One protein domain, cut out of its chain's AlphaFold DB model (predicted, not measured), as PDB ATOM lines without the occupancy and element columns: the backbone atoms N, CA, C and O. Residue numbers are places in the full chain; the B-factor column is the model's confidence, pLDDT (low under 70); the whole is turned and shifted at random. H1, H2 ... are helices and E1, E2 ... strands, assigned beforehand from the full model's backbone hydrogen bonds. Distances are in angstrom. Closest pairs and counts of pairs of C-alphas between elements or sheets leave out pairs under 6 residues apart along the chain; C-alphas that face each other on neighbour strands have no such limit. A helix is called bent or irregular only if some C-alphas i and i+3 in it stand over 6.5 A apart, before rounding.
ATOM      1  N   LEU A 510     200.878 221.265 238.580       89.44
ATOM      2  CA  LEU A 510     201.926 222.039 237.916       89.44
ATOM      3  C   LEU A 510     203.079 221.207 237.341       89.44
ATOM      4  O   LEU A 510     203.767 221.652 236.432       89.44
ATOM      5  N   ASP A 511     203.308 220.012 237.877       90.56
ATOM      6  CA  ASP A 511     204.332 219.087 237.388       90.56
ATOM      7  C   ASP A 511     203.815 218.218 236.239       90.56
ATOM      8  O   ASP A 511     204.589 217.508 235.593       90.56
ATOM      9  N   CYS A 512     202.504 218.242 235.984       92.12
ATOM     10  CA  CYS A 512     201.910 217.532 234.868       92.12
ATOM     11  C   CYS A 512     202.112 218.357 233.597       92.12
ATOM     12  O   CYS A 512     201.612 219.472 233.488       92.12
ATOM     13  N   THR A 513     202.849 217.814 232.626       91.44
ATOM     14  CA  THR A 513     203.088 218.507 231.351       91.44
ATOM     15  C   THR A 513     201.852 218.578 230.464       91.44
ATOM     16  O   THR A 513     201.799 219.434 229.595       91.44
ATOM     17  N   ASP A 514     200.916 217.646 230.638       95.06
ATOM     18  CA  ASP A 514     199.723 217.526 229.801       95.06
ATOM     19  C   ASP A 514     198.577 216.926 230.641       95.06
ATOM     20  O   ASP A 514     198.436 215.699 230.710       95.06
ATOM     21  N   PRO A 515     197.833 217.756 231.397       96.50
ATOM     22  CA  PRO A 515     196.802 217.287 232.317       96.50
ATOM     23  C   PRO A 515     195.555 216.819 231.564       96.50
ATOM     24  O   PRO A 515     195.255 217.285 230.470       96.50
ATOM     25  N   PHE A 516     194.774 215.934 232.180       97.56
ATOM     26  CA  PHE A 516     193.427 215.608 231.715       97.56
ATOM     27  C   PHE A 516     192.492 216.789 231.956       97.56
ATOM     28  O   PHE A 516     192.468 217.327 233.063       97.56
ATOM     29  N   LEU A 517     191.692 217.157 230.957       97.25
ATOM     30  CA  LEU A 517     190.704 218.226 231.081       97.25
ATOM     31  C   LEU A 517     189.294 217.651 231.071       97.25
ATOM     32  O   LEU A 517     188.953 216.874 230.182       97.25
ATOM     33  N   CYS A 518     188.473 218.052 232.040       97.38
ATOM     34  CA  CYS A 518     187.042 217.766 232.024       97.38
ATOM     35  C   CYS A 518     186.327 218.720 231.065       97.38
ATOM     36  O   CYS A 518     186.320 219.910 231.350       97.38
ATOM     37  N   PRO A 519     185.715 218.246 229.967       95.69
ATOM     38  CA  PRO A 519     185.016 219.137 229.044       95.69
ATOM     39  C   PRO A 519     183.742 219.735 229.655       95.69
ATOM     40  O   PRO A 519     183.413 220.884 229.395       95.69
ATOM     41  N   GLY A 520     183.043 218.992 230.516       95.25
ATOM     42  CA  GLY A 520     181.672 219.335 230.897       95.25
ATOM     43  C   GLY A 520     180.682 219.049 229.764       95.25
ATOM     44  O   GLY A 520     181.064 218.612 228.680       95.25
ATOM     45  N   PHE A 521     179.391 219.261 230.023       93.81
ATOM     46  CA  PHE A 521     178.350 219.003 229.022       93.81
ATOM     47  C   PHE A 521     178.403 219.986 227.849       93.81
ATOM     48  O   PHE A 521     178.197 219.580 226.710       93.81
ATOM     49  N   ASN A 522     178.711 221.253 228.131       93.44
ATOM     50  CA  ASN A 522     178.706 222.330 227.141       93.44
ATOM     51  C   ASN A 522     180.117 222.708 226.673       93.44
ATOM     52  O   ASN A 522     180.290 223.784 226.111       93.44
ATOM     53  N   LEU A 523     181.122 221.855 226.922       92.31
ATOM     54  CA  LEU A 523     182.533 222.184 226.680       92.31
ATOM     55  C   LEU A 523     182.956 223.483 227.401       92.31
ATOM     56  O   LEU A 523     183.646 224.319 226.837       92.31
ATOM     57  N   ASP A 524     182.502 223.673 228.640       93.31
ATOM     58  CA  ASP A 524     182.662 224.902 229.429       93.31
ATOM     59  C   ASP A 524     183.450 224.700 230.734       93.31
ATOM     60  O   ASP A 524     183.843 225.665 231.393       93.31
ATOM     61  N   CYS A 525     183.707 223.450 231.129       94.88
ATOM     62  CA  CYS A 525     184.286 223.157 232.435       94.88
ATOM     63  C   CYS A 525     185.815 223.302 232.447       94.88
ATOM     64  O   CYS A 525     186.362 223.981 233.310       94.88
ATOM     65  N   PHE A 526     186.508 222.630 231.526       95.88
ATOM     66  CA  PHE A 526     187.970 222.509 231.389       95.88
ATOM     67  C   PHE A 526     188.787 222.453 232.696       95.88
ATOM     68  O   PHE A 526     189.909 222.970 232.772       95.88
ATOM     69  N   HIS A 527     188.251 221.803 233.736       96.88
ATOM     70  CA  HIS A 527     188.985 221.538 234.972       96.88
ATOM     71  C   HIS A 527     190.143 220.577 234.704       96.88
ATOM     72  O   HIS A 527     189.942 219.518 234.105       96.88
ATOM     73  N   ALA A 528     191.338 220.923 235.187       97.00
ATOM     74  CA  ALA A 528     192.544 220.144 234.953       97.00
ATOM     75  C   ALA A 528     192.821 219.148 236.090       97.00
ATOM     76  O   ALA A 528     192.780 219.488 237.279       97.00
ATOM     77  N   PHE A 529     193.153 217.916 235.706       96.31
ATOM     78  CA  PHE A 529     193.444 216.791 236.587       96.31
ATOM     79  C   PHE A 529     194.699 216.059 236.134       96.31
ATOM     80  O   PHE A 529     194.965 215.891 234.952       96.31
ATOM     81  N   GLN A 530     195.451 215.535 237.090       94.81
ATOM     82  CA  GLN A 530     196.638 214.735 236.781       94.81
ATOM     83  C   GLN A 530     196.321 213.266 236.542       94.81
ATOM     84  O   GLN A 530     197.078 212.553 235.891       94.81
ATOM     85  N   ASN A 531     195.240 212.787 237.151       95.06
ATOM     86  CA  ASN A 531     194.853 211.392 237.134       95.06
ATOM     87  C   ASN A 531     193.393 211.251 236.715       95.06
ATOM     88  O   ASN A 531     192.541 212.100 236.981       95.06
ATOM     89  N   THR A 532     193.095 210.117 236.093       95.50
ATOM     90  CA  THR A 532     191.736 209.794 235.652       95.50
ATOM     91  C   THR A 532     190.788 209.585 236.835       95.50
ATOM     92  O   THR A 532     189.592 209.818 236.713       95.50
ATOM     93  N   SER A 533     191.291 209.190 238.008       95.19
ATOM     94  CA  SER A 533     190.469 209.043 239.215       95.19
ATOM     95  C   SER A 533     189.925 210.377 239.724       95.19
ATOM     96  O   SER A 533     188.737 210.460 240.020       95.19
ATOM     97  N   GLY A 534     190.763 211.418 239.806       95.44
ATOM     98  CA  GLY A 534     190.334 212.761 240.201       95.44
ATOM     99  C   GLY A 534     189.393 213.372 239.169       95.44
ATOM    100  O   GLY A 534     188.372 213.943 239.542       95.44
ATOM    101  N   TYR A 535     189.682 213.142 237.887       97.06
ATOM    102  CA  TYR A 535     188.804 213.499 236.777       97.06
ATOM    103  C   TYR A 535     187.398 212.904 236.936       97.06
ATOM    104  O   TYR A 535     186.417 213.641 236.948       97.06
ATOM    105  N   PHE A 536     187.271 211.584 237.120       97.12
ATOM    106  CA  PHE A 536     185.948 210.957 237.235       97.12
ATOM    107  C   PHE A 536     185.222 211.358 238.520       97.12
ATOM    108  O   PHE A 536     184.004 211.494 238.495       97.12
ATOM    109  N   ASN A 537     185.950 211.586 239.617       97.19
ATOM    110  CA  ASN A 537     185.359 212.107 240.849       97.19
ATOM    111  C   ASN A 537     184.763 213.508 240.628       97.19
ATOM    112  O   ASN A 537     183.663 213.805 241.080       97.19
ATOM    113  N   HIS A 538     185.455 214.368 239.880       96.75
ATOM    114  CA  HIS A 538     184.916 215.668 239.495       96.75
ATOM    115  C   HIS A 538     183.689 215.545 238.586       96.75
ATOM    116  O   HIS A 538     182.691 216.208 238.839       96.75
ATOM    117  N   VAL A 539     183.730 214.672 237.575       97.00
ATOM    118  CA  VAL A 539     182.582 214.427 236.686       97.00
ATOM    119  C   VAL A 539     181.352 213.961 237.471       97.00
ATOM    120  O   VAL A 539     180.238 214.414 237.213       97.00
ATOM    121  N   GLU A 540     181.545 213.107 238.470       96.81
ATOM    122  CA  GLU A 540     180.460 212.638 239.326       96.81
ATOM    123  C   GLU A 540     179.908 213.751 240.224       96.81
ATOM    124  O   GLU A 540     178.696 213.946 240.260       96.81
ATOM    125  N   ASN A 541     180.773 214.530 240.879       97.00
ATOM    126  CA  ASN A 541     180.345 215.545 241.848       97.00
ATOM    127  C   ASN A 541     179.816 216.834 241.204       97.00
ATOM    128  O   ASN A 541     178.902 217.451 241.739       97.00
ATOM    129  N   VAL A 542     180.403 217.264 240.084       95.94
ATOM    130  CA  VAL A 542     180.089 218.551 239.441       95.94
ATOM    131  C   VAL A 542     179.089 218.383 238.305       95.94
ATOM    132  O   VAL A 542     178.220 219.232 238.132       95.94
ATOM    133  N   HIS A 543     179.165 217.283 237.552       95.00
ATOM    134  CA  HIS A 543     178.250 217.024 236.436       95.00
ATOM    135  C   HIS A 543     177.173 215.979 236.769       95.00
ATOM    136  O   HIS A 543     176.286 215.736 235.954       95.00
ATOM    137  N   GLY A 544     177.212 215.355 237.954       96.31
ATOM    138  CA  GLY A 544     176.202 214.380 238.381       96.31
ATOM    139  C   GLY A 544     176.257 213.055 237.613       96.31
ATOM    140  O   GLY A 544     175.278 212.304 237.590       96.31
ATOM    141  N   ILE A 545     177.376 212.757 236.941       95.06
ATOM    142  CA  ILE A 545     177.502 211.563 236.101       95.06
ATOM    143  C   ILE A 545     178.452 210.569 236.748       95.06
ATOM    144  O   ILE A 545     179.674 210.691 236.678       95.06
ATOM    145  N   SER A 546     177.886 209.519 237.333       95.56
ATOM    146  CA  SER A 546     178.707 208.444 237.874       95.56
ATOM    147  C   SER A 546     179.432 207.689 236.759       95.56
ATOM    148  O   SER A 546     178.883 207.404 235.687       95.56
ATOM    149  N   LYS A 547     180.661 207.251 237.042       94.31
ATOM    150  CA  LYS A 547     181.444 206.406 236.123       94.31
ATOM    151  C   LYS A 547     180.695 205.128 235.721       94.31
ATOM    152  O   LYS A 547     180.844 204.632 234.605       94.31
ATOM    153  N   LYS A 548     179.862 204.592 236.621       94.50
ATOM    154  CA  LYS A 548     178.999 203.432 236.347       94.50
ATOM    155  C   LYS A 548     177.935 203.751 235.296       94.50
ATOM    156  O   LYS A 548     177.657 202.891 234.468       94.50
ATOM    157  N   LYS A 549     177.368 204.965 235.310       94.12
ATOM    158  CA  LYS A 549     176.395 205.429 234.311       94.12
ATOM    159  C   LYS A 549     177.052 205.561 232.937       94.12
ATOM    160  O   LYS A 549     176.535 204.997 231.985       94.12
ATOM    161  N   ILE A 550     178.235 206.174 232.864       93.88
ATOM    162  CA  ILE A 550     178.997 206.358 231.612       93.88
ATOM    163  C   ILE A 550     179.296 205.029 230.901       93.88
ATOM    164  O   ILE A 550     179.299 204.951 229.678       93.88
ATOM    165  N   ASN A 551     179.535 203.958 231.657       92.62
ATOM    166  CA  ASN A 551     179.884 202.662 231.075       92.62
ATOM    167  C   ASN A 551     178.685 201.856 230.551       92.62
ATOM    168  O   ASN A 551     178.902 200.807 229.940       92.62
ATOM    169  N   LYS A 552     177.440 202.292 230.776       96.00
ATOM    170  CA  LYS A 552     176.275 201.590 230.226       96.00
ATOM    171  C   LYS A 552     176.162 201.850 228.717       96.00
ATOM    172  O   LYS A 552     176.404 202.972 228.274       96.00
ATOM    173  N   PRO A 553     175.739 200.852 227.922       93.94
ATOM    174  CA  PRO A 553     175.618 200.997 226.469       93.94
ATOM    175  C   PRO A 553     174.567 202.033 226.041       93.94
ATOM    176  O   PRO A 553     174.670 202.556 224.939       93.94
ATOM    177  N   GLU A 554     173.601 202.347 226.906       95.12
ATOM    178  CA  GLU A 554     172.583 203.392 226.701       95.12
ATOM    179  C   GLU A 554     173.176 204.807 226.677       95.12
ATOM    180  O   GLU A 554     172.581 205.721 226.123       95.12
ATOM    181  N   PHE A 555     174.362 204.997 227.261       94.44
ATOM    182  CA  PHE A 555     174.997 206.303 227.426       94.44
ATOM    183  C   PHE A 555     176.290 206.422 226.608       94.44
ATOM    184  O   PHE A 555     177.223 207.111 227.017       94.44
ATOM    185  N   LYS A 556     176.357 205.756 225.444       93.44
ATOM    186  CA  LYS A 556     177.518 205.806 224.534       93.44
ATOM    187  C   LYS A 556     177.892 207.231 224.126       93.44
ATOM    188  O   LYS A 556     179.079 207.546 224.117       93.44
ATOM    189  N   ASP A 557     176.907 208.089 223.879       93.19
ATOM    190  CA  ASP A 557     177.155 209.476 223.469       93.19
ATOM    191  C   ASP A 557     177.781 210.286 224.613       93.19
ATOM    192  O   ASP A 557     178.782 210.975 224.427       93.19
ATOM    193  N   MET A 558     177.285 210.103 225.844       92.56
ATOM    194  CA  MET A 558     177.912 210.691 227.034       92.56
ATOM    195  C   MET A 558     179.300 210.108 227.306       92.56
ATOM    196  O   MET A 558     180.178 210.813 227.796       92.56
ATOM    197  N   LYS A 559     179.527 208.831 226.989       94.44
ATOM    198  CA  LYS A 559     180.850 208.220 227.124       94.44
ATOM    199  C   LYS A 559     181.868 208.863 226.196       94.44
ATOM    200  O   LYS A 559     182.974 209.114 226.654       94.44
ATOM    201  N   ALA A 560     181.496 209.137 224.949       93.12
ATOM    202  CA  ALA A 560     182.367 209.838 224.010       93.12
ATOM    203  C   ALA A 560     182.678 211.268 224.482       93.12
ATOM    204  O   ALA A 560     183.795 211.741 224.306       93.12
ATOM    205  N   LEU A 561     181.714 211.938 225.124       94.25
ATOM    206  CA  LEU A 561     181.909 213.285 225.660       94.25
ATOM    207  C   LEU A 561     182.829 213.309 226.890       94.25
ATOM    208  O   LEU A 561     183.720 214.144 226.974       94.25
ATOM    209  N   PHE A 562     182.626 212.398 227.846       96.44
ATOM    210  CA  PHE A 562     183.380 212.356 229.107       96.44
ATOM    211  C   PHE A 562     184.593 211.423 229.072       96.44
ATOM    212  O   PHE A 562     185.155 211.107 230.129       96.44
ATOM    213  N   GLU A 563     185.020 210.986 227.891       95.81
ATOM    214  CA  GLU A 563     186.266 210.250 227.742       95.81
ATOM    215  C   GLU A 563     187.442 211.147 228.176       95.81
ATOM    216  O   GLU A 563     187.551 212.294 227.737       95.81
ATOM    217  N   PRO A 564     188.299 210.689 229.108       97.00
ATOM    218  CA  PRO A 564     189.371 211.520 229.631       97.00
ATOM    219  C   PRO A 564     190.425 211.764 228.551       97.00
ATOM    220  O   PRO A 564     191.206 210.875 228.212       97.00
ATOM    221  N   HIS A 565     190.483 213.002 228.075       97.44
ATOM    222  CA  HIS A 565     191.483 213.476 227.127       97.44
ATOM    223  C   HIS A 565     192.404 214.511 227.770       97.44
ATOM    224  O   HIS A 565     192.007 215.251 228.677       97.44
ATOM    225  N   THR A 566     193.655 214.532 227.319       97.31
ATOM    226  CA  THR A 566     194.655 215.488 227.788       97.31
ATOM    227  C   THR A 566     194.472 216.858 227.133       97.31
ATOM    228  O   THR A 566     193.795 216.985 226.111       97.31
ATOM    229  N   GLU A 567     195.045 217.903 227.725       96.06
ATOM    230  CA  GLU A 567     194.977 219.279 227.222       96.06
ATOM    231  C   GLU A 567     195.443 219.382 225.766       96.06
ATOM    232  O   GLU A 567     194.748 219.981 224.945       96.06
ATOM    233  N   SER A 568     196.554 218.730 225.415       96.69
ATOM    234  CA  SER A 568     197.086 218.725 224.047       96.69
ATOM    235  C   SER A 568     196.104 218.158 223.018       96.69
ATOM    236  O   SER A 568     196.021 218.666 221.900       96.69
ATOM    237  N   TRP A 569     195.311 217.152 223.395       97.56
ATOM    238  CA  TRP A 569     194.298 216.558 222.524       97.56
ATOM    239  C   TRP A 569     193.154 217.531 222.221       97.56
ATOM    240  O   TRP A 569     192.704 217.621 221.078       97.56
ATOM    241  N   TRP A 570     192.706 218.291 223.224       96.31
ATOM    242  CA  TRP A 570     191.663 219.305 223.048       96.31
ATOM    243  C   TRP A 570     192.160 220.475 222.195       96.31
ATOM    244  O   TRP A 570     191.475 220.891 221.260       96.31
ATOM    245  N   VAL A 571     193.386 220.940 222.451       95.88
ATOM    246  CA  VAL A 571     194.029 222.001 221.660       95.88
ATOM    247  C   VAL A 571     194.192 221.575 220.198       95.88
ATOM    248  O   VAL A 571     193.879 222.350 219.299       95.88
ATOM    249  N   ALA A 572     194.598 220.328 219.932       97.25
ATOM    250  CA  ALA A 572     194.731 219.801 218.570       97.25
ATOM    251  C   ALA A 572     193.400 219.758 217.792       97.25
ATOM    252  O   ALA A 572     193.404 219.728 216.564       97.25
ATOM    253  N   ARG A 573     192.261 219.775 218.492       96.12
ATOM    254  CA  ARG A 573     190.917 219.869 217.900       96.12
ATOM    255  C   ARG A 573     190.411 221.305 217.746       96.12
ATOM    256  O   ARG A 573     189.247 221.491 217.400       96.12
ATOM    257  N   GLY A 574     191.248 222.302 218.026       96.50
ATOM    258  CA  GLY A 574     190.864 223.711 217.977       96.50
ATOM    259  C   GLY A 574     189.880 224.114 219.076       96.50
ATOM    260  O   GLY A 574     189.192 225.117 218.928       96.50
ATOM    261  N   GLN A 575     189.778 223.336 220.159       95.88
ATOM    262  CA  GLN A 575     188.939 223.700 221.298       95.88
ATOM    263  C   GLN A 575     189.683 224.703 222.177       95.88
ATOM    264  O   GLN A 575     190.844 224.476 222.531       95.88
ATOM    265  N   ASP A 576     189.015 225.797 222.548       94.31
ATOM    266  CA  ASP A 576     189.553 226.714 223.550       94.31
ATOM    267  C   ASP A 576     189.507 226.024 224.907       94.31
ATOM    268  O   ASP A 576     188.467 225.911 225.547       94.31
ATOM    269  N   THR A 577     190.664 225.550 225.352       94.25
ATOM    270  CA  THR A 577     190.769 224.877 226.637       94.25
ATOM    271  C   THR A 577     190.793 225.853 227.797       94.25
ATOM    272  O   THR A 577     191.043 225.403 228.905       94.25
ATOM    273  N   THR A 578     190.619 227.164 227.622       92.25
ATOM    274  CA  THR A 578     190.723 228.134 228.718       92.25
ATOM    275  C   THR A 578     189.681 227.861 229.801       92.25
ATOM    276  O   THR A 578     188.483 227.803 229.558       92.25
ATOM    277  N   TYR A 579     190.154 227.679 231.035       92.56
ATOM    278  CA  TYR A 579     189.284 227.450 232.184       92.56
ATOM    279  C   TYR A 579     188.480 228.715 232.508       92.56
ATOM    280  O   TYR A 579     189.073 229.723 232.893       92.56
ATOM    281  N   GLN A 580     187.154 228.633 232.384       88.38
ATOM    282  CA  GLN A 580     186.223 229.742 232.646       88.38
ATOM    283  C   GLN A 580     185.612 229.707 234.059       88.38
ATOM    284  O   GLN A 580     184.850 230.594 234.435       88.38
ATOM    285  N   GLY A 581     185.917 228.682 234.860       91.50
ATOM    286  CA  GLY A 581     185.370 228.554 236.209       91.50
ATOM    287  C   GLY A 581     186.000 229.512 237.226       91.50
ATOM    288  O   GLY A 581     186.997 230.185 236.970       91.50
ATOM    289  N   THR A 582     185.429 229.544 238.431       93.31
ATOM    290  CA  THR A 582     185.843 230.451 239.515       93.31
ATOM    291  C   THR A 582     186.841 229.835 240.500       93.31
ATOM    292  O   THR A 582     187.296 230.531 241.414       93.31
ATOM    293  N   ASP A 583     187.227 228.558 240.345       92.12
ATOM    294  CA  ASP A 583     188.176 227.925 241.265       92.12
ATOM    295  C   ASP A 583     189.557 228.582 241.149       92.12
ATOM    296  O   ASP A 583     190.357 228.333 240.240       92.12
ATOM    297  N   ARG A 584     189.867 229.406 242.151       89.94
ATOM    298  CA  ARG A 584     191.125 230.143 242.259       89.94
ATOM    299  C   ARG A 584     192.347 229.225 242.225       89.94
ATOM    300  O   ARG A 584     193.420 229.672 241.808       89.94
ATOM    301  N   LYS A 585     192.239 227.969 242.673       90.44
ATOM    302  CA  LYS A 585     193.348 227.006 242.614       90.44
ATOM    303  C   LYS A 585     193.612 226.571 241.177       90.44
ATOM    304  O   LYS A 585     194.769 226.577 240.770       90.44
ATOM    305  N   GLN A 586     192.565 226.280 240.411       93.12
ATOM    306  CA  GLN A 586     192.651 225.909 238.996       93.12
ATOM    307  C   GLN A 586     193.158 227.066 238.139       93.12
ATOM    308  O   GLN A 586     194.133 226.894 237.409       93.12
ATOM    309  N   ILE A 587     192.596 228.268 238.311       92.75
ATOM    310  CA  ILE A 587     193.042 229.477 237.598       92.75
ATOM    311  C   ILE A 587     194.541 229.708 237.823       92.75
ATOM    312  O   ILE A 587     195.309 229.860 236.872       92.75
ATOM    313  N   ASN A 588     194.986 229.700 239.085       90.75
ATOM    314  CA  ASN A 588     196.397 229.913 239.394       90.75
ATOM    315  C   ASN A 588     197.274 228.769 238.889       90.75
ATOM    316  O   ASN A 588     198.355 229.037 238.374       90.75
ATOM    317  N   ALA A 589     196.850 227.511 239.030       90.75
ATOM    318  CA  ALA A 589     197.618 226.378 238.532       90.75
ATOM    319  C   ALA A 589     197.839 226.496 237.019       90.75
ATOM    320  O   ALA A 589     198.980 226.458 236.570       90.75
ATOM    321  N   ARG A 590     196.782 226.766 236.249       91.19
ATOM    322  CA  ARG A 590     196.878 226.900 234.791       91.19
ATOM    323  C   ARG A 590     197.669 228.120 234.354       91.19
ATOM    324  O   ARG A 590     198.463 228.009 233.427       91.19
ATOM    325  N   ARG A 591     197.543 229.257 235.045       90.81
ATOM    326  CA  ARG A 591     198.395 230.431 234.787       90.81
ATOM    327  C   ARG A 591     199.878 230.081 234.912       90.81
ATOM    328  O   ARG A 591     200.679 230.474 234.074       90.81
ATOM    329  N   ARG A 592     200.240 229.333 235.955       90.06
ATOM    330  CA  ARG A 592     201.625 228.922 236.205       90.06
ATOM    331  C   ARG A 592     202.109 227.869 235.206       90.06
ATOM    332  O   ARG A 592     203.229 227.987 234.729       90.06
ATOM    333  N   MET A 593     201.253 226.915 234.834       90.38
ATOM    334  CA  MET A 593     201.547 225.944 233.773       90.38
ATOM    335  C   MET A 593     201.778 226.632 232.423       90.38
ATOM    336  O   MET A 593     202.764 226.337 231.757       90.38
ATOM    337  N   LYS A 594     200.934 227.608 232.054       90.38
ATOM    338  CA  LYS A 594     201.112 228.432 230.844       90.38
ATOM    339  C   LYS A 594     202.416 229.239 230.877       90.38
ATOM    340  O   LYS A 594     203.038 229.420 229.841       90.38
ATOM    341  N   ALA A 595     202.856 229.674 232.059       90.06
ATOM    342  CA  ALA A 595     204.157 230.321 232.253       90.06
ATOM    343  C   ALA A 595     205.348 229.337 232.266       90.06
ATOM    344  O   ALA A 595     206.483 229.756 232.469       90.06
ATOM    345  N   GLY A 596     205.107 228.033 232.089       90.56
ATOM    346  CA  GLY A 596     206.141 227.000 232.113       90.56
ATOM    347  C   GLY A 596     206.689 226.678 233.506       90.56
ATOM    348  O   GLY A 596     207.681 225.960 233.599       90.56
TER     349      GLY A 596
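What this domain is: This is residues 510 to 596 of the 626 residues of an uncharacterized protein of Fonsecaea erecta (UniProt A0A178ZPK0). A tiny hairpin of two strands, E1 and E2, makes the middle of an elongated body, with H1, H4 and H5 packed round it on different sides. H2 and H3 meet at a corner and form one far end of the long axis, where residues 552 to 557 stick out, while H5 makes the other end. The printed part has 87 residues, with two named strands followed by five named helices in the order E1 E2 H1 H2 H3 H4 H5, and the class is mostly helix. The two strands form an antiparallel sheet, E1 - E2. The whole is compact, with a radius of gyration of the C-alphas of 12.8 A, and spans 42 by 25 by 21 A.

How they stand to each other: E1, residues 516 to 518, and E2, residues 527 to 529, are antiparallel neighbours in a hairpin, with 148 degrees between their directions. N 516 and O 529 are 2.8 A apart and N 518 and O 527 are 2.9 A apart, both within hydrogen-bond range. Residues 516 to 517 of E1 also pair, antiparallel, with residues 565 to 566. H1, residues 532 to 543, has its closest C-alphas to E2 at Tyr 535 and Phe 529, 5.7 A apart. H2, residues 547 to 550, is close to H1 but not clearly touching, the closest C-alphas being those of Phe 536 and Lys 547, 6.5 A apart. H3, residues 553 to 561, and H2 touch only at the corner by their link, the closest C-alphas being those of Ile 550 and Lys 559, 5.2 A apart. H4, residues 567 to 572, is nearest to E1 at the C-alphas of Glu 567 and Leu 517, 5.9 A apart. H5, residues 584 to 594, is nearest to E2 at the C-alphas of Gln 586 and His 527, 7.0 A apart. H1 and H4 are apart, and so are H1 and H5. Each O i to N i+4 pair is within hydrogen-bond range in H1, H4 and H5, against 3 of 5 in H3, and H2 is too short for such a pair.

Where its parts are: E1 begins at C-alpha 516, (193.427, 215.608, 231.715); E1 and E2 each measure 6.7 A. H1 is 15.3 A long, H2 5.1 A, H3 13.8 A, H4 8.7 A and H5 15.3 A. H3 is irregular: C-alphas 554 and 557 are 8.3 A apart. H5 ends at C-alpha 594, (201.112, 228.432, 230.844).

The domain as a whole: The C-alphas of Glu 554 and Ala 595, the two farthest apart, are 41.9 A from each other. The printed part has no cut. The link from H4 to H5, with 11 residues between them, is long. The mean pLDDT of the printed part is 94.3, and no printed residue is under 70.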